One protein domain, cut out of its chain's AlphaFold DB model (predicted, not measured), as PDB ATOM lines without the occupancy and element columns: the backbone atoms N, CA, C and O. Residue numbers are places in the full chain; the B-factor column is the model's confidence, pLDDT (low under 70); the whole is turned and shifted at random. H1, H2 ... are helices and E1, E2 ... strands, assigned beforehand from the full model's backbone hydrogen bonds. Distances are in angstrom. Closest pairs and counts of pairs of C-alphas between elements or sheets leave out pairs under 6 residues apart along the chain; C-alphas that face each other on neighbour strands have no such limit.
ATOM      1  N   ILE A 135       9.365 -10.796 -16.582       43.03
ATOM      2  CA  ILE A 135       7.961 -10.816 -17.034       43.03
ATOM      3  C   ILE A 135       7.504  -9.434 -17.507       43.03
ATOM      4  O   ILE A 135       6.853  -9.319 -18.543       43.03
ATOM      5  N   GLU A 136       7.849  -8.370 -16.779       49.75
ATOM      6  CA  GLU A 136       7.462  -7.013 -17.182       49.75
ATOM      7  C   GLU A 136       8.151  -6.601 -18.495       49.75
ATOM      8  O   GLU A 136       7.533  -5.974 -19.362       49.75
ATOM      9  N   LYS A 137       9.400  -7.039 -18.701       52.69
ATOM     10  CA  LYS A 137      10.113  -6.867 -19.971       52.69
ATOM     11  C   LYS A 137       9.428  -7.605 -21.127       52.69
ATOM     12  O   LYS A 137       9.287  -7.029 -22.204       52.69
ATOM     13  N   GLU A 138       8.969  -8.838 -20.919       48.91
ATOM     14  CA  GLU A 138       8.227  -9.597 -21.939       48.91
ATOM     15  C   GLU A 138       6.881  -8.965 -22.277       48.91
ATOM     16  O   GLU A 138       6.561  -8.799 -23.443       48.91
ATOM     17  N   LYS A 139       6.129  -8.501 -21.281       52.53
ATOM     18  CA  LYS A 139       4.858  -7.795 -21.488       52.53
ATOM     19  C   LYS A 139       5.024  -6.494 -22.275       52.53
ATOM     20  O   LYS A 139       4.176  -6.146 -23.094       52.53
ATOM     21  N   THR A 140       6.115  -5.776 -22.024       60.31
ATOM     22  CA  THR A 140       6.490  -4.586 -22.798       60.31
ATOM     23  C   THR A 140       6.783  -4.966 -24.251       60.31
ATOM     24  O   THR A 140       6.323  -4.293 -25.171       60.31
ATOM     25  N   HIS A 141       7.484  -6.083 -24.467       56.34
ATOM     26  CA  HIS A 141       7.751  -6.622 -25.798       56.34
ATOM     27  C   HIS A 141       6.473  -7.085 -26.515       56.34
ATOM     28  O   HIS A 141       6.271  -6.724 -27.670       56.34
ATOM     29  N   ASP A 142       5.568  -7.781 -25.825       53.78
ATOM     30  CA  ASP A 142       4.270  -8.210 -26.354       53.78
ATOM     31  C   ASP A 142       3.399  -7.012 -26.750       53.78
ATOM     32  O   ASP A 142       2.752  -7.036 -27.793       53.78
ATOM     33  N   ALA A 143       3.396  -5.938 -25.951       60.38
ATOM     34  CA  ALA A 143       2.667  -4.711 -26.270       60.38
ATOM     35  C   ALA A 143       3.221  -4.024 -27.529       60.38
ATOM     36  O   ALA A 143       2.447  -3.558 -28.366       60.38
ATOM     37  N   LEU A 144       4.548  -3.987 -27.680       61.66
ATOM     38  CA  LEU A 144       5.220  -3.448 -28.864       61.66
ATOM     39  C   LEU A 144       4.968  -4.307 -30.109       61.66
ATOM     40  O   LEU A 144       4.680  -3.767 -31.177       61.66
ATOM     41  N   LEU A 145       5.016  -5.634 -29.970       59.09
ATOM     42  CA  LEU A 145       4.709  -6.569 -31.047       59.09
ATOM     43  C   LEU A 145       3.246  -6.433 -31.476       59.09
ATOM     44  O   LEU A 145       2.978  -6.217 -32.653       59.09
ATOM     45  N   PHE A 146       2.312  -6.442 -30.527       59.44
ATOM     46  CA  PHE A 146       0.883  -6.251 -30.775       59.44
ATOM     47  C   PHE A 146       0.583  -4.905 -31.444       59.44
ATOM     48  O   PHE A 146      -0.201  -4.834 -32.388       59.44
ATOM     49  N   ALA A 147       1.236  -3.829 -31.000       65.56
ATOM     50  CA  ALA A 147       1.123  -2.519 -31.630       65.56
ATOM     51  C   ALA A 147       1.625  -2.527 -33.079       65.56
ATOM     52  O   ALA A 147       0.963  -1.976 -33.964       65.56
ATOM     53  N   SER A 148       2.753  -3.196 -33.325       63.56
ATOM     54  CA  SER A 148       3.265  -3.396 -34.677       63.56
ATOM     55  C   SER A 148       2.342  -4.250 -35.529       63.56
ATOM     56  O   SER A 148       2.157  -3.992 -36.710       63.56
ATOM     57  N   GLU A 149       1.681  -5.242 -34.946       58.38
ATOM     58  CA  GLU A 149       0.721  -6.045 -35.678       58.38
ATOM     59  C   GLU A 149      -0.506  -5.222 -36.045       58.38
ATOM     60  O   GLU A 149      -0.940  -5.324 -37.187       58.38
ATOM     61  N   ILE A 150      -1.029  -4.403 -35.128       60.78
ATOM     62  CA  ILE A 150      -2.240  -3.608 -35.342       60.78
ATOM     63  C   ILE A 150      -2.019  -2.461 -36.329       60.78
ATOM     64  O   ILE A 150      -2.894  -2.225 -37.162       60.78
ATOM     65  N   SER A 151      -0.902  -1.732 -36.277       62.62
ATOM     66  CA  SER A 151      -0.770  -0.533 -37.122       62.62
ATOM     67  C   SER A 151      -0.740  -0.839 -38.628       62.62
ATOM     68  O   SER A 151      -1.188  -0.040 -39.449       62.62
ATOM     69  N   TYR A 152      -0.311  -2.051 -38.988       55.34
ATOM     70  CA  TYR A 152      -0.326  -2.551 -40.362       55.34
ATOM     71  C   TYR A 152      -1.647  -3.248 -40.760       55.34
ATOM     72  O   TYR A 152      -1.757  -3.754 -41.875       55.34
ATOM     73  N   THR A 153      -2.663  -3.293 -39.882       50.91
ATOM     74  CA  THR A 153      -3.939  -4.004 -40.131       50.91
ATOM     75  C   THR A 153      -5.073  -3.166 -40.690       50.91
ATOM     76  O   THR A 153      -5.143  -1.960 -40.481       50.91
ATOM     77  N   TYR A 154      -6.037  -3.874 -41.293       52.09
ATOM     78  CA  TYR A 154      -7.404  -3.415 -41.553       52.09
ATOM     79  C   TYR A 154      -8.243  -3.303 -40.264       52.09
ATOM     80  O   TYR A 154      -9.335  -3.873 -40.160       52.09
ATOM     81  N   ARG A 155      -7.706  -2.662 -39.222       62.31
ATOM     82  CA  ARG A 155      -8.449  -2.367 -37.988       62.31
ATOM     83  C   ARG A 155      -9.003  -0.958 -38.020       62.31
ATOM     84  O   ARG A 155      -8.546  -0.120 -38.786       62.31
ATOM     85  N   ASN A 156      -9.961  -0.707 -37.124       71.00
ATOM     86  CA  ASN A 156     -10.505   0.623 -36.884       71.00
ATOM     87  C   ASN A 156      -9.360   1.623 -36.687       71.00
ATOM     88  O   ASN A 156      -8.707   1.629 -35.642       71.00
ATOM     89  N   LYS A 157      -9.130   2.461 -37.690       84.88
ATOM     90  CA  LYS A 157      -8.138   3.527 -37.679       84.88
ATOM     91  C   LYS A 157      -8.883   4.845 -37.591       84.88
ATOM     92  O   LYS A 157      -9.742   5.143 -38.413       84.88
ATOM     93  N   VAL A 158      -8.567   5.653 -36.592       90.12
ATOM     94  CA  VAL A 158      -9.074   7.021 -36.520       90.12
ATOM     95  C   VAL A 158      -7.954   7.934 -36.988       90.12
ATOM     96  O   VAL A 158      -6.915   8.023 -36.340       90.12
ATOM     97  N   ILE A 159      -8.156   8.571 -38.138       92.31
ATOM     98  CA  ILE A 159      -7.230   9.542 -38.719       92.31
ATOM     99  C   ILE A 159      -7.607  10.910 -38.161       92.31
ATOM    100  O   ILE A 159      -8.543  11.549 -38.641       92.31
ATOM    101  N   LEU A 160      -6.907  11.325 -37.110       93.31
ATOM    102  CA  LEU A 160      -7.086  12.608 -36.454       93.31
ATOM    103  C   LEU A 160      -6.245  13.684 -37.149       93.31
ATOM    104  O   LEU A 160      -5.015  13.654 -37.123       93.31
ATOM    105  N   ILE A 161      -6.939  14.653 -37.732       94.94
ATOM    106  CA  ILE A 161      -6.384  15.791 -38.460       94.94
ATOM    107  C   ILE A 161      -6.292  16.982 -37.500       94.94
ATOM    108  O   ILE A 161      -7.314  17.463 -36.996       94.94
ATOM    109  N   LEU A 162      -5.068  17.437 -37.226       93.50
ATOM    110  CA  LEU A 162      -4.803  18.486 -36.238       93.50
ATOM    111  C   LEU A 162      -4.930  19.911 -36.789       93.50
ATOM    112  O   LEU A 162      -5.274  20.821 -36.036       93.50
ATOM    113  N   ASP A 163      -4.667  20.108 -38.079       92.19
ATOM    114  CA  ASP A 163      -4.754  21.403 -38.756       92.19
ATOM    115  C   ASP A 163      -5.333  21.271 -40.172       92.19
ATOM    116  O   ASP A 163      -5.495  20.175 -40.704       92.19
ATOM    117  N   ASN A 164      -5.685  22.410 -40.767       93.19
ATOM    118  CA  ASN A 164      -6.267  22.477 -42.107       93.19
ATOM    119  C   ASN A 164      -5.223  22.834 -43.178       93.19
ATOM    120  O   ASN A 164      -5.598  23.332 -44.242       93.19
ATOM    121  N   GLU A 165      -3.927  22.631 -42.909       93.69
ATOM    122  CA  GLU A 165      -2.895  22.897 -43.911       93.69
ATOM    123  C   GLU A 165      -3.067  21.944 -45.109       93.69
ATOM    124  O   GLU A 165      -3.336  20.750 -44.917       93.69
ATOM    125  N   PRO A 166      -2.905  22.418 -46.361       93.50
ATOM    126  CA  PRO A 166      -3.140  21.596 -47.549       93.50
ATOM    127  C   PRO A 166      -2.328  20.295 -47.575       93.50
ATOM    128  O   PRO A 166      -2.827  19.259 -48.016       93.50
ATOM    129  N   GLU A 167      -1.088  20.323 -47.079       90.62
ATOM    130  CA  GLU A 167      -0.245  19.127 -46.992       90.62
ATOM    131  C   GLU A 167      -0.750  18.118 -45.955       90.62
ATOM    132  O   GLU A 167      -0.699  16.913 -46.205       90.62
ATOM    133  N   THR A 168      -1.250  18.586 -44.808       92.50
ATOM    134  CA  THR A 168      -1.847  17.739 -43.764       92.50
ATOM    135  C   THR A 168      -3.084  17.030 -44.297       92.50
ATOM    136  O   THR A 168      -3.209  15.812 -44.155       92.50
ATOM    137  N   LEU A 169      -3.974  17.774 -44.960       93.56
ATOM    138  CA  LEU A 169      -5.192  17.225 -45.555       93.56
ATOM    139  C   LEU A 169      -4.867  16.186 -46.628       93.56
ATOM    140  O   LEU A 169      -5.431  15.095 -46.606       93.56
ATOM    141  N   LYS A 170      -3.889  16.474 -47.494       93.12
ATOM    142  CA  LYS A 170      -3.427  15.518 -48.503       93.12
ATOM    143  C   LYS A 170      -2.891  14.229 -47.871       93.12
ATOM    144  O   LYS A 170      -3.303  13.150 -48.272       93.12
ATOM    145  N   LYS A 171      -2.033  14.320 -46.846       90.75
ATOM    146  CA  LYS A 171      -1.519  13.136 -46.129       90.75
ATOM    147  C   LYS A 171      -2.643  12.319 -45.486       90.75
ATOM    148  O   LYS A 171      -2.580  11.094 -45.480       90.75
ATOM    149  N   ALA A 172      -3.665  12.982 -44.944       91.31
ATOM    150  CA  ALA A 172      -4.829  12.309 -44.377       91.31
ATOM    151  C   ALA A 172      -5.714  11.646 -45.442       91.31
ATOM    152  O   ALA A 172      -6.289  10.587 -45.184       91.31
ATOM    153  N   ASP A 173      -5.829  12.246 -46.627       91.19
ATOM    154  CA  ASP A 173      -6.511  11.649 -47.776       91.19
ATOM    155  C   ASP A 173      -5.767  10.417 -48.294       91.19
ATOM    156  O   ASP A 173      -6.399   9.375 -48.471       91.19
ATOM    157  N   ASP A 174      -4.445  10.511 -48.448       86.56
ATOM    158  CA  ASP A 174      -3.581   9.408 -48.871       86.56
ATOM    159  C   ASP A 174      -3.678   8.238 -47.869       86.56
ATOM    160  O   ASP A 174      -4.003   7.115 -48.257       86.56
ATOM    161  N   GLU A 175      -3.530   8.500 -46.562       85.88
ATOM    162  CA  GLU A 175      -3.662   7.481 -45.502       85.88
ATOM    163  C   GLU A 175      -5.062   6.845 -45.465       85.88
ATOM    164  O   GLU A 175      -5.198   5.642 -45.253       85.88
ATOM    165  N   TYR A 176      -6.121   7.632 -45.671       87.25
ATOM    166  CA  TYR A 176      -7.486   7.108 -45.719       87.25
ATOM    167  C   TYR A 176      -7.735   6.256 -46.964       87.25
ATOM    168  O   TYR A 176      -8.490   5.290 -46.904       87.25
ATOM    169  N   SER A 177      -7.119   6.607 -48.094       81.44
ATOM    170  CA  SER A 177      -7.287   5.877 -49.353       81.44
ATOM    171  C   SER A 177      -6.697   4.465 -49.318       81.44
ATOM    172  O   SER A 177      -7.180   3.592 -50.036       81.44
ATOM    173  N   GLU A 178      -5.722   4.222 -48.437       74.56
ATOM    174  CA  GLU A 178      -5.141   2.894 -48.198       74.56
ATOM    175  C   GLU A 178      -6.125   1.908 -47.556       74.56
ATOM    176  O   GLU A 178      -6.017   0.698 -47.774       74.56
ATOM    177  N   ASP A 179      -7.063   2.407 -46.744       71.31
ATOM    178  CA  ASP A 179      -8.089   1.596 -46.089       71.31
ATOM    179  C   ASP A 179      -9.330   2.432 -45.724       71.31
ATOM    180  O   ASP A 179      -9.560   2.756 -44.553       71.31
ATOM    181  N   PRO A 180     -10.168   2.787 -46.710       75.88
ATOM    182  CA  PRO A 180     -11.336   3.628 -46.475       75.88
ATOM    183  C   PRO A 180     -12.464   2.887 -45.751       75.88
ATOM    184  O   PRO A 180     -13.430   3.516 -45.330       75.88
ATOM    185  N   TYR A 181     -12.388   1.556 -45.650       72.50
ATOM    186  CA  TYR A 181     -13.446   0.751 -45.046       72.50
ATOM    187  C   TYR A 181     -13.318   0.713 -43.519       72.50
ATOM    188  O   TYR A 181     -14.333   0.720 -42.824       72.50
ATOM    189  N   TYR A 182     -12.089   0.721 -42.994       75.25
ATOM    190  CA  TYR A 182     -11.832   0.697 -41.549       75.25
ATOM    191  C   TYR A 182     -11.216   1.970 -40.998       75.25
ATOM    192  O   TYR A 182     -11.015   2.084 -39.788       75.25
ATOM    193  N   SER A 183     -10.964   2.952 -41.855       85.25
ATOM    194  CA  SER A 183     -10.528   4.267 -41.416       85.25
ATOM    195  C   SER A 183     -11.712   5.211 -41.240       85.25
ATOM    196  O   SER A 183     -12.665   5.210 -42.009       85.25
ATOM    197  N   THR A 184     -11.651   6.068 -40.232       89.81
ATOM    198  CA  THR A 184     -12.560   7.202 -40.052       89.81
ATOM    199  C   THR A 184     -11.726   8.456 -39.885       89.81
ATOM    200  O   THR A 184     -10.820   8.493 -39.055       89.81
ATOM    201  N   LYS A 185     -12.022   9.496 -40.668       91.88
ATOM    202  CA  LYS A 185     -11.399  10.808 -40.477       91.88
ATOM    203  C   LYS A 185     -12.099  11.553 -39.355       91.88
ATOM    204  O   LYS A 185     -13.326  11.590 -39.296       91.88
ATOM    205  N   ALA A 186     -11.306  12.195 -38.519       91.88
ATOM    206  CA  ALA A 186     -11.775  13.086 -37.484       91.88
ATOM    207  C   ALA A 186     -10.902  14.340 -37.437       91.88
ATOM    208  O   ALA A 186      -9.731  14.307 -37.798       91.88
ATOM    209  N   ASN A 187     -11.472  15.457 -37.001       90.38
ATOM    210  CA  ASN A 187     -10.763  16.726 -36.847       90.38
ATOM    211  C   ASN A 187     -10.772  17.165 -35.380       90.38
ATOM    212  O   ASN A 187     -11.485  16.591 -34.560       90.38
ATOM    213  N   MET A 188     -10.043  18.225 -35.040       87.69
ATOM    214  CA  MET A 188     -10.007  18.710 -33.655       87.69
ATOM    215  C   MET A 188     -11.384  19.038 -33.049       87.69
ATOM    216  O   MET A 188     -11.606  18.813 -31.860       87.69
ATOM    217  N   THR A 189     -12.360  19.463 -33.853       86.19
ATOM    218  CA  THR A 189     -13.717  19.768 -33.370       86.19
ATOM    219  C   THR A 189     -14.398  18.558 -32.712       86.19
ATOM    220  O   THR A 189     -15.224  18.715 -31.805       86.19
ATOM    221  N   CYS A 190     -14.046  17.331 -33.109       86.81
ATOM    222  CA  CYS A 190     -14.594  16.130 -32.482       86.81
ATOM    223  C   CYS A 190     -14.081  15.905 -31.046       86.81
ATOM    224  O   CYS A 190     -14.793  15.331 -30.221       86.81
ATOM    225  N   LEU A 191     -12.850  16.336 -30.746       83.44
ATOM    226  CA  LEU A 191     -12.229  16.193 -29.428       83.44
ATOM    227  C   LEU A 191     -12.795  17.217 -28.449       83.44
ATOM    228  O   LEU A 191     -12.993  16.903 -27.277       83.44
ATOM    229  N   ASP A 192     -13.103  18.415 -28.943       81.69
ATOM    230  CA  ASP A 192     -13.730  19.471 -28.150       81.69
ATOM    231  C   ASP A 192     -15.189  19.140 -27.820       81.69
ATOM    232  O   ASP A 192     -15.637  19.348 -26.696       81.69
ATOM    233  N   SER A 193     -15.915  18.558 -28.778       81.88
ATOM    234  CA  SER A 193     -17.297  18.096 -28.580       81.88
ATOM    235  C   SER A 193     -17.409  16.741 -27.865       81.88
ATOM    236  O   SER A 193     -18.516  16.312 -27.552       81.88
ATOM    237  N   GLY A 194     -16.293  16.034 -27.648       79.56
ATOM    238  CA  GLY A 194     -16.257  14.680 -27.079       79.56
ATOM    239  C   GLY A 194     -16.785  13.570 -28.001       79.56
ATOM    240  O   GLY A 194     -16.725  12.391 -27.639       79.56
ATOM    241  N   SER A 195     -17.255  13.913 -29.205       82.88
ATOM    242  CA  SER A 195     -17.846  12.977 -30.172       82.88
ATOM    243  C   SER A 195     -16.859  11.913 -30.664       82.88
ATOM    244  O   SER A 195     -17.268  10.784 -30.951       82.88
ATOM    245  N   CYS A 196     -15.557  12.220 -30.671       82.75
ATOM    246  CA  CYS A 196     -14.515  11.272 -31.067       82.75
ATOM    247  C   CYS A 196     -14.391  10.041 -30.159       82.75
ATOM    248  O   CYS A 196     -13.926   8.999 -30.613       82.75
ATOM    249  N   SER A 197     -14.853  10.112 -28.909       77.81
ATOM    250  CA  SER A 197     -14.781   8.979 -27.973       77.81
ATOM    251  C   SER A 197     -15.554   7.760 -28.483       77.81
ATOM    252  O   SER A 197     -15.141   6.629 -28.268       77.81
ATOM    253  N   SER A 198     -16.646   7.983 -29.224       77.50
ATOM    254  CA  SER A 198     -17.448   6.913 -29.837       77.50
ATOM    255  C   SER A 198     -16.751   6.206 -31.009       77.50
ATOM    256  O   SER A 198     -17.108   5.077 -31.352       77.50
ATOM    257  N   MET A 199     -15.750   6.857 -31.613       78.56
ATOM    258  CA  MET A 199     -14.981   6.337 -32.749       78.56
ATOM    259  C   MET A 199     -13.822   5.441 -32.299       78.56
ATOM    260  O   MET A 199     -13.333   4.621 -33.075       78.56
ATOM    261  N   VAL A 200     -13.380   5.586 -31.046       76.12
ATOM    262  CA  VAL A 200     -12.226   4.878 -30.491       76.12
ATOM    263  C   VAL A 200     -12.697   3.707 -29.634       76.12
ATOM    264  O   VAL A 200     -13.425   3.878 -28.661       76.12
ATOM    265  N   LYS A 201     -12.254   2.500 -29.984       69.88
ATOM    266  CA  LYS A 201     -12.491   1.266 -29.223       69.88
ATOM    267  C   LYS A 201     -11.153   0.628 -28.858       69.88
ATOM    268  O   LYS A 201     -10.109   1.006 -29.387       69.88
ATOM    269  N   THR A 202     -11.175  -0.373 -27.980       61.22
ATOM    270  CA  THR A 202      -9.976  -1.164 -27.676       61.22
ATOM    271  C   THR A 202      -9.388  -1.741 -28.967       61.22
ATOM    272  O   THR A 202     -10.078  -2.428 -29.720       61.22
ATOM    273  N   GLY A 203      -8.110  -1.455 -29.230       61.81
ATOM    274  CA  GLY A 203      -7.423  -1.878 -30.454       61.81
ATOM    275  C   GLY A 203      -7.626  -0.966 -31.671       61.81
ATOM    276  O   GLY A 203      -7.287  -1.387 -32.775       61.81
ATOM    277  N   THR A 204      -8.170   0.244 -31.491       75.25
ATOM    278  CA  THR A 204      -8.151   1.311 -32.506       75.25
ATOM    279  C   THR A 204      -6.751   1.920 -32.629       75.25
ATOM    280  O   THR A 204      -6.135   2.254 -31.616       75.25
ATOM    281  N   VAL A 205      -6.276   2.120 -33.863       84.62
ATOM    282  CA  VAL A 205      -5.077   2.931 -34.147       84.62
ATOM    283  C   VAL A 205      -5.494   4.388 -34.237       84.62
ATOM    284  O   VAL A 205      -6.288   4.742 -35.111       84.62
ATOM    285  N   LEU A 206      -4.949   5.248 -33.381       90.31
ATOM    286  CA  LEU A 206      -5.125   6.687 -33.528       90.31
ATOM    287  C   LEU A 206      -3.972   7.257 -34.362       90.31
ATOM    288  O   LEU A 206      -2.873   7.480 -33.851       90.31
ATOM    289  N   LYS A 207      -4.224   7.472 -35.655       90.94
ATOM    290  CA  LYS A 207      -3.273   8.081 -36.589       90.94
ATOM    291  C   LYS A 207      -3.401   9.599 -36.514       90.94
ATOM    292  O   LYS A 207      -4.423  10.147 -36.905       90.94
ATOM    293  N   ILE A 208      -2.381  10.276 -36.011       93.38
ATOM    294  CA  ILE A 208      -2.361  11.720 -35.791       93.38
ATOM    295  C   ILE A 208      -1.541  12.374 -36.903       93.38
ATOM    296  O   ILE A 208      -0.356  12.077 -37.073       93.38
ATOM    297  N   ILE A 209      -2.179  13.268 -37.655       93.06
ATOM    298  CA  ILE A 209      -1.582  13.948 -38.805       93.06
ATOM    299  C   ILE A 209      -1.672  15.459 -38.586       93.06
ATOM    300  O   ILE A 209      -2.741  15.997 -38.296       93.06
ATOM    301  N   GLY A 210      -0.533  16.132 -38.725       92.75
ATOM    302  CA  GLY A 210      -0.395  17.571 -38.540       92.75
ATOM    303  C   GLY A 210       0.885  18.112 -39.173       92.75
ATOM    304  O   GLY A 210       1.696  17.351 -39.707       92.75
ATOM    305  N   SER A 211       1.076  19.425 -39.087       92.12
ATOM    306  CA  SER A 211       2.244  20.132 -39.616       92.12
ATOM    307  C   SER A 211       3.397  20.134 -38.614       92.12
ATOM    308  O   SER A 211       3.272  20.656 -37.507       92.12
ATOM    309  N   ASN A 212       4.539  19.554 -38.975       89.56
ATOM    310  CA  ASN A 212       5.727  19.533 -38.119       89.56
ATOM    311  C   ASN A 212       6.433  20.897 -38.112       89.56
ATOM    312  O   ASN A 212       6.580  21.519 -39.163       89.56
ATOM    313  N   SER A 213       6.937  21.331 -36.953       91.31
ATOM    314  CA  SER A 213       7.937  22.405 -36.920       91.31
ATOM    315  C   SER A 213       9.269  21.938 -37.514       91.31
ATOM    316  O   SER A 213       9.571  20.745 -37.506       91.31
ATOM    317  N   GLU A 214      10.093  22.875 -37.995       87.44
ATOM    318  CA  GLU A 214      11.408  22.569 -38.589       87.44
ATOM    319  C   GLU A 214      12.326  21.778 -37.641       87.44
ATOM    320  O   GLU A 214      13.077  20.908 -38.073       87.44
ATOM    321  N   ASP A 215      12.238  22.053 -36.338       88.25
ATOM    322  CA  ASP A 215      13.000  21.378 -35.285       88.25
ATOM    323  C   ASP A 215      12.346  20.073 -34.782       88.25
ATOM    324  O   ASP A 215      12.897  19.390 -33.915       88.25
ATOM    325  N   GLY A 216      11.157  19.731 -35.290       88.81
ATOM    326  CA  GLY A 216      10.380  18.556 -34.902       88.81
ATOM    327  C   GLY A 216       9.845  18.578 -33.464       88.81
ATOM    328  O   GLY A 216       9.354  17.553 -32.990       88.81
ATOM    329  N   ASN A 217       9.941  19.702 -32.745       92.69
ATOM    330  CA  ASN A 217       9.514  19.806 -31.345       92.69
ATOM    331  C   ASN A 217       8.016  20.072 -31.171       92.69
ATOM    332  O   ASN A 217       7.512  19.988 -30.046       92.69
ATOM    333  N   THR A 218       7.304  20.379 -32.254       93.31
ATOM    334  CA  THR A 218       5.851  20.535 -32.244       93.31
ATOM    335  C   THR A 218       5.196  19.882 -33.456       93.31
ATOM    336  O   THR A 218       5.803  19.749 -34.520       93.31
ATOM    337  N   LEU A 219       3.933  19.497 -33.277       93.38
ATOM    338  CA  LEU A 219       3.040  19.021 -34.328       93.38
ATOM    339  C   LEU A 219       1.779  19.885 -34.296       93.38
ATOM    340  O   LEU A 219       1.077  19.914 -33.285       93.38
ATOM    341  N   SER A 220       1.537  20.643 -35.361       92.88
ATOM    342  CA  SER A 220       0.475  21.656 -35.454       92.88
ATOM    343  C   SER A 220       0.495  22.645 -34.278       92.88
ATOM    344  O   SER A 220      -0.545  23.020 -33.746       92.88
ATOM    345  N   GLY A 221       1.697  23.021 -33.817       91.94
ATOM    346  CA  GLY A 221       1.901  23.914 -32.669       91.94
ATOM    347  C   GLY A 221       1.771  23.257 -31.287       91.94
ATOM    348  O   GLY A 221       2.069  23.901 -30.282       91.94
ATOM    349  N   TYR A 222       1.392  21.979 -31.198       94.56
ATOM    350  CA  TYR A 222       1.347  21.250 -29.930       94.56
ATOM    351  C   TYR A 222       2.704  20.638 -29.597       94.56
ATOM    352  O   TYR A 222       3.310  19.972 -30.433       94.56
ATOM    353  N   SER A 223       3.163  20.805 -28.354       95.81
ATOM    354  CA  SER A 223       4.267  20.006 -27.808       95.81
ATOM    355  C   SER A 223       3.824  18.556 -27.568       95.81
ATOM    356  O   SER A 223       2.627  18.294 -27.436       95.81
ATOM    357  N   GLY A 224       4.775  17.624 -27.425       92.75
ATOM    358  CA  GLY A 224       4.464  16.221 -27.114       92.75
ATOM    359  C   GLY A 224       3.569  16.071 -25.878       92.75
ATOM    360  O   GLY A 224       2.563  15.367 -25.921       92.75
ATOM    361  N   THR A 225       3.860  16.821 -24.812       93.69
ATOM    362  CA  THR A 225       3.049  16.844 -23.585       93.69
ATOM    363  C   THR A 225       1.637  17.374 -23.839       93.69
ATOM    364  O   THR A 225       0.656  16.764 -23.420       93.69
ATOM    365  N   SER A 226       1.516  18.514 -24.528       93.75
ATOM    366  CA  SER A 226       0.218  19.146 -24.799       93.75
ATOM    367  C   SER A 226      -0.667  18.263 -25.676       93.75
ATOM    368  O   SER A 226      -1.861  18.139 -25.411       93.75
ATOM    369  N   LEU A 227      -0.079  17.611 -26.684       93.50
ATOM    370  CA  LEU A 227      -0.795  16.679 -27.544       93.50
ATOM    371  C   LEU A 227      -1.252  15.440 -26.763       93.50
ATOM    372  O   LEU A 227      -2.403  15.038 -26.891       93.50
ATOM    373  N   ALA A 228      -0.402  14.868 -25.906       90.62
ATOM    374  CA  ALA A 228      -0.778  13.716 -25.086       90.62
ATOM    375  C   ALA A 228      -1.969  14.015 -24.157       90.62
ATOM    376  O   ALA A 228      -2.884  13.201 -24.053       90.62
ATOM    377  N   PHE A 229      -2.028  15.211 -23.557       89.31
ATOM    378  CA  PHE A 229      -3.189  15.632 -22.760       89.31
ATOM    379  C   PHE A 229      -4.486  15.732 -23.568       89.31
ATOM    380  O   PHE A 229      -5.556  15.426 -23.040       89.31
ATOM    381  N   LEU A 230      -4.411  16.115 -24.845       88.25
ATOM    382  CA  LEU A 230      -5.571  16.047 -25.734       88.25
ATOM    383  C   LEU A 230      -5.978  14.595 -25.993       88.25
ATOM    384  O   LEU A 230      -7.168  14.285 -25.973       88.25
ATOM    385  N   MET A 231      -5.003  13.705 -26.197       88.44
ATOM    386  CA  MET A 231      -5.259  12.299 -26.508       88.44
ATOM    387  C   MET A 231      -5.831  11.511 -25.324       88.44
ATOM    388  O   MET A 231      -6.617  10.598 -25.551       88.44
ATOM    389  N   ILE A 232      -5.536  11.889 -24.073       82.75
ATOM    390  CA  ILE A 232      -6.139  11.266 -22.875       82.75
ATOM    391  C   ILE A 232      -7.676  11.319 -22.904       82.75
ATOM    392  O   ILE A 232      -8.333  10.424 -22.371       82.75
ATOM    393  N   LYS A 233      -8.271  12.331 -23.554       80.12
ATOM    394  CA  LYS A 233      -9.732  12.414 -23.719       80.12
ATOM    395  C   LYS A 233     -10.306  11.203 -24.469       80.12
ATOM    396  O   LYS A 233     -11.475  10.883 -24.299       80.12
ATOM    397  N   LEU A 234      -9.485  10.511 -25.256       76.62
ATOM    398  CA  LEU A 234      -9.815   9.278 -25.964       76.62
ATOM    399  C   LEU A 234      -9.375   8.063 -25.137       76.62
ATOM    400  O   LEU A 234      -8.516   7.299 -25.567       76.62
ATOM    401  N   GLN A 235      -9.980   7.891 -23.958       65.19
ATOM    402  CA  GLN A 235      -9.614   6.941 -22.886       65.19
ATOM    403  C   GLN A 235      -9.344   5.483 -23.325       65.19
ATOM    404  O   GLN A 235      -8.699   4.733 -22.598       65.19
ATOM    405  N   MET A 236      -9.819   5.082 -24.506       65.50
ATOM    406  CA  MET A 236      -9.706   3.728 -25.062       65.50
ATOM    407  C   MET A 236      -8.547   3.548 -26.060       65.50
ATOM    408  O   MET A 236      -8.287   2.423 -26.491       65.50
ATOM    409  N   ALA A 237      -7.860   4.625 -26.456       68.69
ATOM    410  CA  ALA A 237      -6.716   4.558 -27.360       68.69
ATOM    411  C   ALA A 237      -5.450   4.145 -26.598       68.69
ATOM    412  O   ALA A 237      -4.991   4.839 -25.695       68.69
ATOM    413  N   SER A 238      -4.858   3.024 -27.003       75.31
ATOM    414  CA  SER A 238      -3.568   2.546 -26.487       75.31
ATOM    415  C   SER A 238      -2.462   2.556 -27.543       75.31
ATOM    416  O   SER A 238      -1.307   2.311 -27.211       75.31
ATOM    417  N   LEU A 239      -2.801   2.821 -28.809       84.19
ATOM    418  CA  LEU A 239      -1.867   2.856 -29.928       84.19
ATOM    419  C   LEU A 239      -2.005   4.176 -30.683       84.19
ATOM    420  O   LEU A 239      -3.040   4.462 -31.290       84.19
ATOM    421  N   PHE A 240      -0.937   4.958 -30.648       90.38
ATOM    422  CA  PHE A 240      -0.817   6.251 -31.300       90.38
ATOM    423  C   PHE A 240       0.180   6.138 -32.440       90.38
ATOM    424  O   PHE A 240       1.213   5.500 -32.290       90.38
ATOM    425  N   SER A 241      -0.105   6.774 -33.565       90.94
ATOM    426  CA  SER A 241       0.789   6.802 -34.718       90.94
ATOM    427  C   SER A 241       0.914   8.231 -35.195       90.94
ATOM    428  O   SER A 241      -0.089   8.836 -35.560       90.94
ATOM    429  N   ILE A 242       2.116   8.796 -35.150       90.69
ATOM    430  CA  ILE A 242       2.342  10.190 -35.537       90.69
ATOM    431  C   ILE A 242       3.000  10.230 -36.907       90.69
ATOM    432  O   ILE A 242       4.101   9.713 -37.101       90.69
ATOM    433  N   THR A 243       2.324  10.877 -37.855       83.12
ATOM    434  CA  THR A 243       2.849  11.086 -39.203       83.12
ATOM    435  C   THR A 243       3.706  12.345 -39.235       83.12
ATOM    436  O   THR A 243       3.206  13.444 -39.007       83.12
ATOM    437  N   GLY A 244       4.986  12.190 -39.571       78.06
ATOM    438  CA  GLY A 244       5.931  13.296 -39.740       78.06
ATOM    439  C   GLY A 244       7.205  13.137 -38.914       78.06
ATOM    440  O   GLY A 244       7.314  12.251 -38.069       78.06
ATOM    441  N   ASN A 245       8.187  14.002 -39.168       83.31
ATOM    442  CA  ASN A 245       9.474  13.953 -38.480       83.31
ATOM    443  C   ASN A 245       9.389  14.708 -37.143       83.31
ATOM    444  O   ASN A 245       9.558  15.926 -37.093       83.31
ATOM    445  N   VAL A 246       9.065  13.992 -36.066       88.50
ATOM    446  CA  VAL A 246       9.057  14.527 -34.695       88.50
ATOM    447  C   VAL A 246      10.340  14.159 -33.950       88.50
ATOM    448  O   VAL A 246      10.870  13.051 -34.090       88.50
ATOM    449  N   SER A 247      10.831  15.077 -33.117       90.44
ATOM    450  CA  SER A 247      12.058  14.887 -32.342       90.44
ATOM    451  C   SER A 247      11.893  13.801 -31.269       90.44
ATOM    452  O   SER A 247      10.788  13.516 -30.800       90.44
ATOM    453  N   SER A 248      12.995  13.193 -30.822       88.38
ATOM    454  CA  SER A 248      12.968  12.248 -29.692       88.38
ATOM    455  C   SER A 248      12.439  12.900 -28.409       88.38
ATOM    456  O   SER A 248      11.705  12.269 -27.650       88.38
ATOM    457  N   THR A 249      12.738  14.187 -28.204       90.81
ATOM    458  CA  THR A 249      12.197  14.996 -27.105       90.81
ATOM    459  C   THR A 249      10.675  15.063 -27.162       90.81
ATOM    460  O   THR A 249      10.017  14.851 -26.143       90.81
ATOM    461  N   PHE A 250      10.100  15.310 -28.343       93.31
ATOM    462  CA  PHE A 250       8.654  15.288 -28.535       93.31
ATOM    463  C   PHE A 250       8.069  13.919 -28.163       93.31
ATOM    464  O   PHE A 250       7.151  13.854 -27.344       93.31
ATOM    465  N   ARG A 251       8.621  12.828 -28.717       91.12
ATOM    466  CA  ARG A 251       8.122  11.456 -28.491       91.12
ATOM    467  C   ARG A 251       8.149  11.061 -27.015       91.12
ATOM    468  O   ARG A 251       7.152  10.578 -26.482       91.12
ATOM    469  N   ASN A 252       9.259  11.338 -26.335       90.31
ATOM    470  CA  ASN A 252       9.419  11.023 -24.917       90.31
ATOM    471  C   ASN A 252       8.448  11.827 -24.048       90.31
ATOM    472  O   ASN A 252       7.811  11.269 -23.157       90.31
ATOM    473  N   ASN A 253       8.293  13.125 -24.324       91.56
ATOM    474  CA  ASN A 253       7.347  13.973 -23.599       91.56
ATOM    475  C   ASN A 253       5.893  13.538 -23.816       91.56
ATOM    476  O   ASN A 253       5.103  13.593 -22.877       91.56
ATOM    477  N   PHE A 254       5.555  13.073 -25.021       92.12
ATOM    478  CA  PHE A 254       4.243  12.510 -25.322       92.12
ATOM    479  C   PHE A 254       3.967  11.245 -24.492       92.12
ATOM    480  O   PHE A 254       2.981  11.191 -23.762       92.12
ATOM    481  N   LEU A 255       4.862  10.252 -24.540       89.94
ATOM    482  CA  LEU A 255       4.684   8.978 -23.828       89.94
ATOM    483  C   LEU A 255       4.689   9.132 -22.301       89.94
ATOM    484  O   LEU A 255       3.934   8.450 -21.610       89.94
ATOM    485  N   ARG A 256       5.494  10.057 -21.768       88.38
ATOM    486  CA  ARG A 256       5.629  10.287 -20.322       88.38
ATOM    487  C   ARG A 256       4.322  10.680 -19.637       88.38
ATOM    488  O   ARG A 256       4.160  10.438 -18.448       88.38
ATOM    489  N   VAL A 257       3.387  11.284 -20.362       87.06
ATOM    490  CA  VAL A 257       2.074  11.635 -19.805       87.06
ATOM    491  C   VAL A 257       1.258  10.381 -19.452       87.06
ATOM    492  O   VAL A 257       0.441  10.421 -18.533       87.06
ATOM    493  N   PHE A 258       1.513   9.249 -20.115       82.00
ATOM    494  CA  PHE A 258       0.771   8.005 -19.916       82.00
ATOM    495  C   PHE A 258       1.353   7.092 -18.821       82.00
ATOM    496  O   PHE A 258       0.619   6.258 -18.300       82.00
ATOM    497  N   THR A 259       2.615   7.263 -18.399       73.50
ATOM    498  CA  THR A 259       3.289   6.360 -17.433       73.50
ATOM    499  C   THR A 259       2.727   6.398 -16.005       73.50
ATOM    500  O   THR A 259       3.047   5.537 -15.192       73.50
ATOM    501  N   GLY A 260       1.859   7.363 -15.686       62.31
ATOM    502  CA  GLY A 260       1.159   7.456 -14.398       62.31
ATOM    503  C   GLY A 260      -0.306   7.006 -14.424       62.31
ATOM    504  O   GLY A 260      -0.950   6.974 -13.375       62.31
ATOM    505  N   LEU A 261      -0.857   6.681 -15.599       63.22
ATOM    506  CA  LEU A 261      -2.269   6.334 -15.750       63.22
ATOM    507  C   LEU A 261      -2.461   4.822 -15.595       63.22
ATOM    508  O   LEU A 261      -2.054   4.031 -16.446       63.22
ATOM    509  N   ARG A 262      -3.108   4.407 -14.496       52.28
ATOM    510  CA  ARG A 262      -3.445   2.993 -14.275       52.28
ATOM    511  C   ARG A 262      -4.278   2.473 -15.449       52.28
ATOM    512  O   ARG A 262      -5.314   3.035 -15.774       52.28
ATOM    513  N   GLY A 263      -3.822   1.378 -16.057       49.62
ATOM    514  CA  GLY A 263      -4.567   0.658 -17.094       49.62
ATOM    515  C   GLY A 263      -4.200   0.994 -18.543       49.62
ATOM    516  O   GLY A 263      -4.553   0.204 -19.415       49.62
ATOM    517  N   ILE A 264      -3.433   2.058 -18.815       58.72
ATOM    518  CA  ILE A 264      -3.087   2.472 -20.186       58.72
ATOM    519  C   ILE A 264      -1.610   2.190 -20.475       58.72
ATOM    520  O   ILE A 264      -0.719   2.821 -19.919       58.72
ATOM    521  N   SER A 265      -1.346   1.246 -21.381       68.25
ATOM    522  CA  SER A 265      -0.012   1.011 -21.948       68.25
ATOM    523  C   SER A 265       0.043   1.663 -23.328       68.25
ATOM    524  O   SER A 265      -0.299   1.030 -24.323       68.25
ATOM    525  N   ALA A 266       0.391   2.952 -23.365       82.38
ATOM    526  CA  ALA A 266       0.443   3.725 -24.601       82.38
ATOM    527  C   ALA A 266       1.676   3.349 -25.429       82.38
ATOM    528  O   ALA A 266       2.807   3.522 -24.978       82.38
ATOM    529  N   VAL A 267       1.450   2.877 -26.652       85.25
ATOM    530  CA  VAL A 267       2.502   2.663 -27.646       85.25
ATOM    531  C   VAL A 267       2.428   3.772 -28.686       85.25
ATOM    532  O   VAL A 267       1.351   4.076 -29.201       85.25
ATOM    533  N   LEU A 268       3.572   4.373 -28.991       89.88
ATOM    534  CA  LEU A 268       3.735   5.384 -30.024       89.88
ATOM    535  C   LEU A 268       4.499   4.793 -31.208       89.88
ATOM    536  O   LEU A 268       5.661   4.419 -31.092       89.88
ATOM    537  N   GLU A 269       3.856   4.755 -32.360       89.50
ATOM    538  CA  GLU A 269       4.471   4.480 -33.645       89.50
ATOM    539  C   GLU A 269       4.951   5.783 -34.293       89.50
ATOM    540  O   GLU A 269       4.210   6.767 -34.387       89.50
ATOM    541  N   THR A 270       6.181   5.766 -34.802       84.25
ATOM    542  CA  THR A 270       6.728   6.832 -35.648       84.25
ATOM    543  C   THR A 270       7.451   6.261 -36.860       84.25
ATOM    544  O   THR A 270       8.010   5.163 -36.814       84.25
ATOM    545  N   THR A 271       7.434   7.010 -37.960       72.88
ATOM    546  CA  THR A 271       8.121   6.627 -39.196       72.88
ATOM    547  C   THR A 271       9.554   7.154 -39.178       72.88
ATOM    548  O   THR A 271       9.782   8.343 -38.959       72.88
ATOM    549  N   ILE A 272      10.522   6.277 -39.440       65.00
ATOM    550  CA  ILE A 272      11.941   6.613 -39.627       65.00
ATOM    551  C   ILE A 272      12.334   6.196 -41.055       65.00
ATOM    552  O   ILE A 272      11.642   5.399 -41.683       65.00
ATOM    553  N   GLN A 273      13.427   6.744 -41.595       49.34
ATOM    554  CA  GLN A 273      13.856   6.582 -42.997       49.34
ATOM    555  C   GLN A 273      13.846   5.127 -43.530       49.34
ATOM    556  O   GLN A 273      13.652   4.958 -44.729       49.34
ATOM    557  N   ASN A 274      13.970   4.106 -42.664       48.56
ATOM    558  CA  ASN A 274      13.972   2.678 -43.024       48.56
ATOM    559  C   ASN A 274      12.918   1.838 -42.258       48.56
ATOM    560  O   ASN A 274      13.189   0.701 -41.873       48.56
ATOM    561  N   GLY A 275      11.732   2.390 -41.977       64.25
ATOM    562  CA  GLY A 275      10.603   1.621 -41.437       64.25
ATOM    563  C   GLY A 275       9.874   2.287 -40.272       64.25
ATOM    564  O   GLY A 275       9.987   3.489 -40.037       64.25
ATOM    565  N   HIS A 276       9.092   1.491 -39.548       73.56
ATOM    566  CA  HIS A 276       8.286   1.955 -38.422       73.56
ATOM    567  C   HIS A 276       8.949   1.545 -37.108       73.56
ATOM    568  O   HIS A 276       9.370   0.394 -36.942       73.56
ATOM    569  N   VAL A 277       9.039   2.495 -36.180       82.06
ATOM    570  CA  VAL A 277       9.505   2.255 -34.814       82.06
ATOM    571  C   VAL A 277       8.342   2.436 -33.861       82.06
ATOM    572  O   VAL A 277       7.665   3.464 -33.874       82.06
ATOM    573  N   TYR A 278       8.138   1.423 -33.028       83.69
ATOM    574  CA  TYR A 278       7.160   1.402 -31.954       83.69
ATOM    575  C   TYR A 278       7.885   1.667 -30.647       83.69
ATOM    576  O   TYR A 278       8.887   1.023 -30.350       83.69
ATOM    577  N   GLN A 279       7.389   2.617 -29.871       88.56
ATOM    578  CA  GLN A 279       8.007   3.059 -28.633       88.56
ATOM    579  C   GLN A 279       6.981   3.006 -27.505       88.56
ATOM    580  O   GLN A 279       5.852   3.470 -27.652       88.56
ATOM    581  N   ILE A 280       7.380   2.469 -26.362       83.88
ATOM    582  CA  ILE A 280       6.606   2.474 -25.119       83.88
ATOM    583  C   ILE A 280       7.510   2.971 -23.998       83.88
ATOM    584  O   ILE A 280       8.725   2.763 -24.031       83.88
ATOM    585  N   MET A 281       6.934   3.661 -23.019       82.38
ATOM    586  CA  MET A 281       7.662   4.076 -21.826       82.38
ATOM    587  C   MET A 281       7.245   3.193 -20.656       82.38
ATOM    588  O   MET A 281       6.052   3.019 -20.412       82.38
ATOM    589  N   ASP A 282       8.226   2.609 -19.974       69.38
ATOM    590  CA  ASP A 282       7.981   1.748 -18.822       69.38
ATOM    591  C   ASP A 282       7.693   2.552 -17.538       69.38
ATOM    592  O   ASP A 282       7.801   3.782 -17.496       69.38
ATOM    593  N   ASP A 283       7.347   1.839 -16.464       63.62
ATOM    594  CA  ASP A 283       7.064   2.411 -15.140       63.62
ATOM    595  C   ASP A 283       8.257   3.189 -14.539       63.62
ATOM    596  O   ASP A 283       8.081   3.961 -13.595       63.62
ATOM    597  N   THR A 284       9.479   2.981 -15.047       66.06
ATOM    598  CA  THR A 284      10.695   3.685 -14.606       66.06
ATOM    599  C   THR A 284      10.944   4.975 -15.392       66.06
ATOM    600  O   THR A 284      11.814   5.768 -15.029       66.06
ATOM    601  N   GLY A 285      10.154   5.222 -16.443       68.12
ATOM    602  CA  GLY A 285      10.334   6.336 -17.368       68.12
ATOM    603  C   GLY A 285      11.362   6.060 -18.468       68.12
ATOM    604  O   GLY A 285      11.710   6.984 -19.207       68.12
ATOM    605  N   ALA A 286      11.857   4.826 -18.588       77.56
ATOM    606  CA  ALA A 286      12.766   4.436 -19.653       77.56
ATOM    607  C   ALA A 286      11.971   4.095 -20.919       77.56
ATOM    608  O   ALA A 286      10.903   3.483 -20.865       77.56
ATOM    609  N   SER A 287      12.477   4.517 -22.079       79.94
ATOM    610  CA  SER A 287      11.841   4.189 -23.351       79.94
ATOM    611  C   SER A 287      12.366   2.869 -23.900       79.94
ATOM    612  O   SER A 287      13.574   2.711 -24.085       79.94
ATOM    613  N   VAL A 288      11.449   1.968 -24.237       79.56
ATOM    614  CA  VAL A 288      11.726   0.733 -24.971       79.56
ATOM    615  C   VAL A 288      11.221   0.901 -26.398       79.56
ATOM    616  O   VAL A 288      10.064   1.258 -26.618       79.56
ATOM    617  N   GLU A 289      12.102   0.654 -27.361       83.44
ATOM    618  CA  GLU A 289      11.800   0.726 -28.789       83.44
ATOM    619  C   GLU A 289      11.801  -0.674 -29.413       83.44
ATOM    620  O   GLU A 289      12.588  -1.547 -29.044       83.44
ATOM    621  N   TYR A 290      10.919  -0.869 -30.385       74.81
ATOM    622  CA  TYR A 290      10.853  -2.036 -31.245       74.81
ATOM    623  C   TYR A 290      10.793  -1.567 -32.693       74.81
ATOM    624  O   TYR A 290       9.856  -0.881 -33.109       74.81
ATOM    625  N   GLN A 291      11.809  -1.943 -33.458       73.06
ATOM    626  CA  GLN A 291      11.806  -1.790 -34.901       73.06
ATOM    627  C   GLN A 291      11.312  -3.096 -35.504       73.06
ATOM    628  O   GLN A 291      11.835  -4.165 -35.183       73.06
ATOM    629  N   VAL A 292      10.311  -3.008 -36.379       61.59
ATOM    630  CA  VAL A 292       9.825  -4.191 -37.092       61.59
ATOM    631  C   VAL A 292      10.969  -4.696 -37.967       61.59
ATOM    632  O   VAL A 292      11.443  -3.932 -38.814       61.59
TER     633      VAL A 292
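What this domain is: This is residues 135 to 292 of the 708 residues of the protein "Peptidase C80 domain-containing protein" of Pangasianodon hypophthalmus (UniProt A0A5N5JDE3). A strongly twisted sheet of seven strands runs through the domain with helices on both faces: H1 and H2 cover different parts of one face, and H6, with H5 packed on it, lies over the opposite face. The short H3 and H4 graze the sheet, and E5, E6 and E7 fold back and forth at one edge. The printed part has 158 residues, with six named helices and seven named strands in the order H1 E1 H2 E2 H3 H4 E3 H5 E4 H6 E5 E6 E7; its class is mixed, helices and strands. The mixed sheet has the order E2 E1 E3 E4 E5 E6 E7, parallel from E2 to E5 and antiparallel from E5 to E7. The whole is compact, with a radius of gyration of the C-alphas of 14.5 A and spans of 44 by 34 by 33 A.

Where its parts are: H1, residues 135 to 151, begins with C-alpha 135 at (7.961, -10.816, -17.034) and is 24.2 A long. E1 is residues 157 to 161, H2 residues 166 to 178, 18.8 A, and E2 residues 183 to 187. H3, residues 188 to 192, and H4, residues 195 to 199, precede E3, residues 205 to 209. H5 is residues 224 to 231, E4 residues 239 to 243 and H6 residues 248 to 256, 12.1 A. E5, residues 267 to 272, spans 15.8 A, E6, residues 275 to 281, 20.0 A, and E7, residues 287 to 291, ends with C-alpha 291 at (11.806, -1.790, -34.901).

How they stand to each other: In the sheet, E1 and E3 are parallel, with N 160 and O 207 2.8 A apart, within hydrogen-bond range. E5, E6 and E7 form a meander, each strand the antiparallel neighbour of the one before; N 270 and O 277 are 2.9 A apart. H1 is on the sheet at a height of 8.7 A, slantwise to the strands; its closest C-alphas to E6 are Leu 144 and Tyr 278, 6.1 A. H2, at a height of 8.9 A, runs along the strands. H6 lies over E6, on the opposite face from H1. H5 and H6 touch, closest at the C-alphas of Gly 224 and Phe 254, 4.1 A, at a steep tilt of 41 degrees, the same way. Every O i to N i+4 pair is within hydrogen-bond range in H1, H2, H3, H5 and H6; H4 has 0 of 1, but 2 of 2 O i to N i+3 pairs.

The domain as a whole: The C-alphas of Ile 135 and Pro 166 are the two farthest apart, 45.9 A. The printed part has no cut. The link from E3 to H5, residues 210 to 223, is long. Mean pLDDT of the printed part is 79.2; 42 residues are under 70, among them residues 135 to 155.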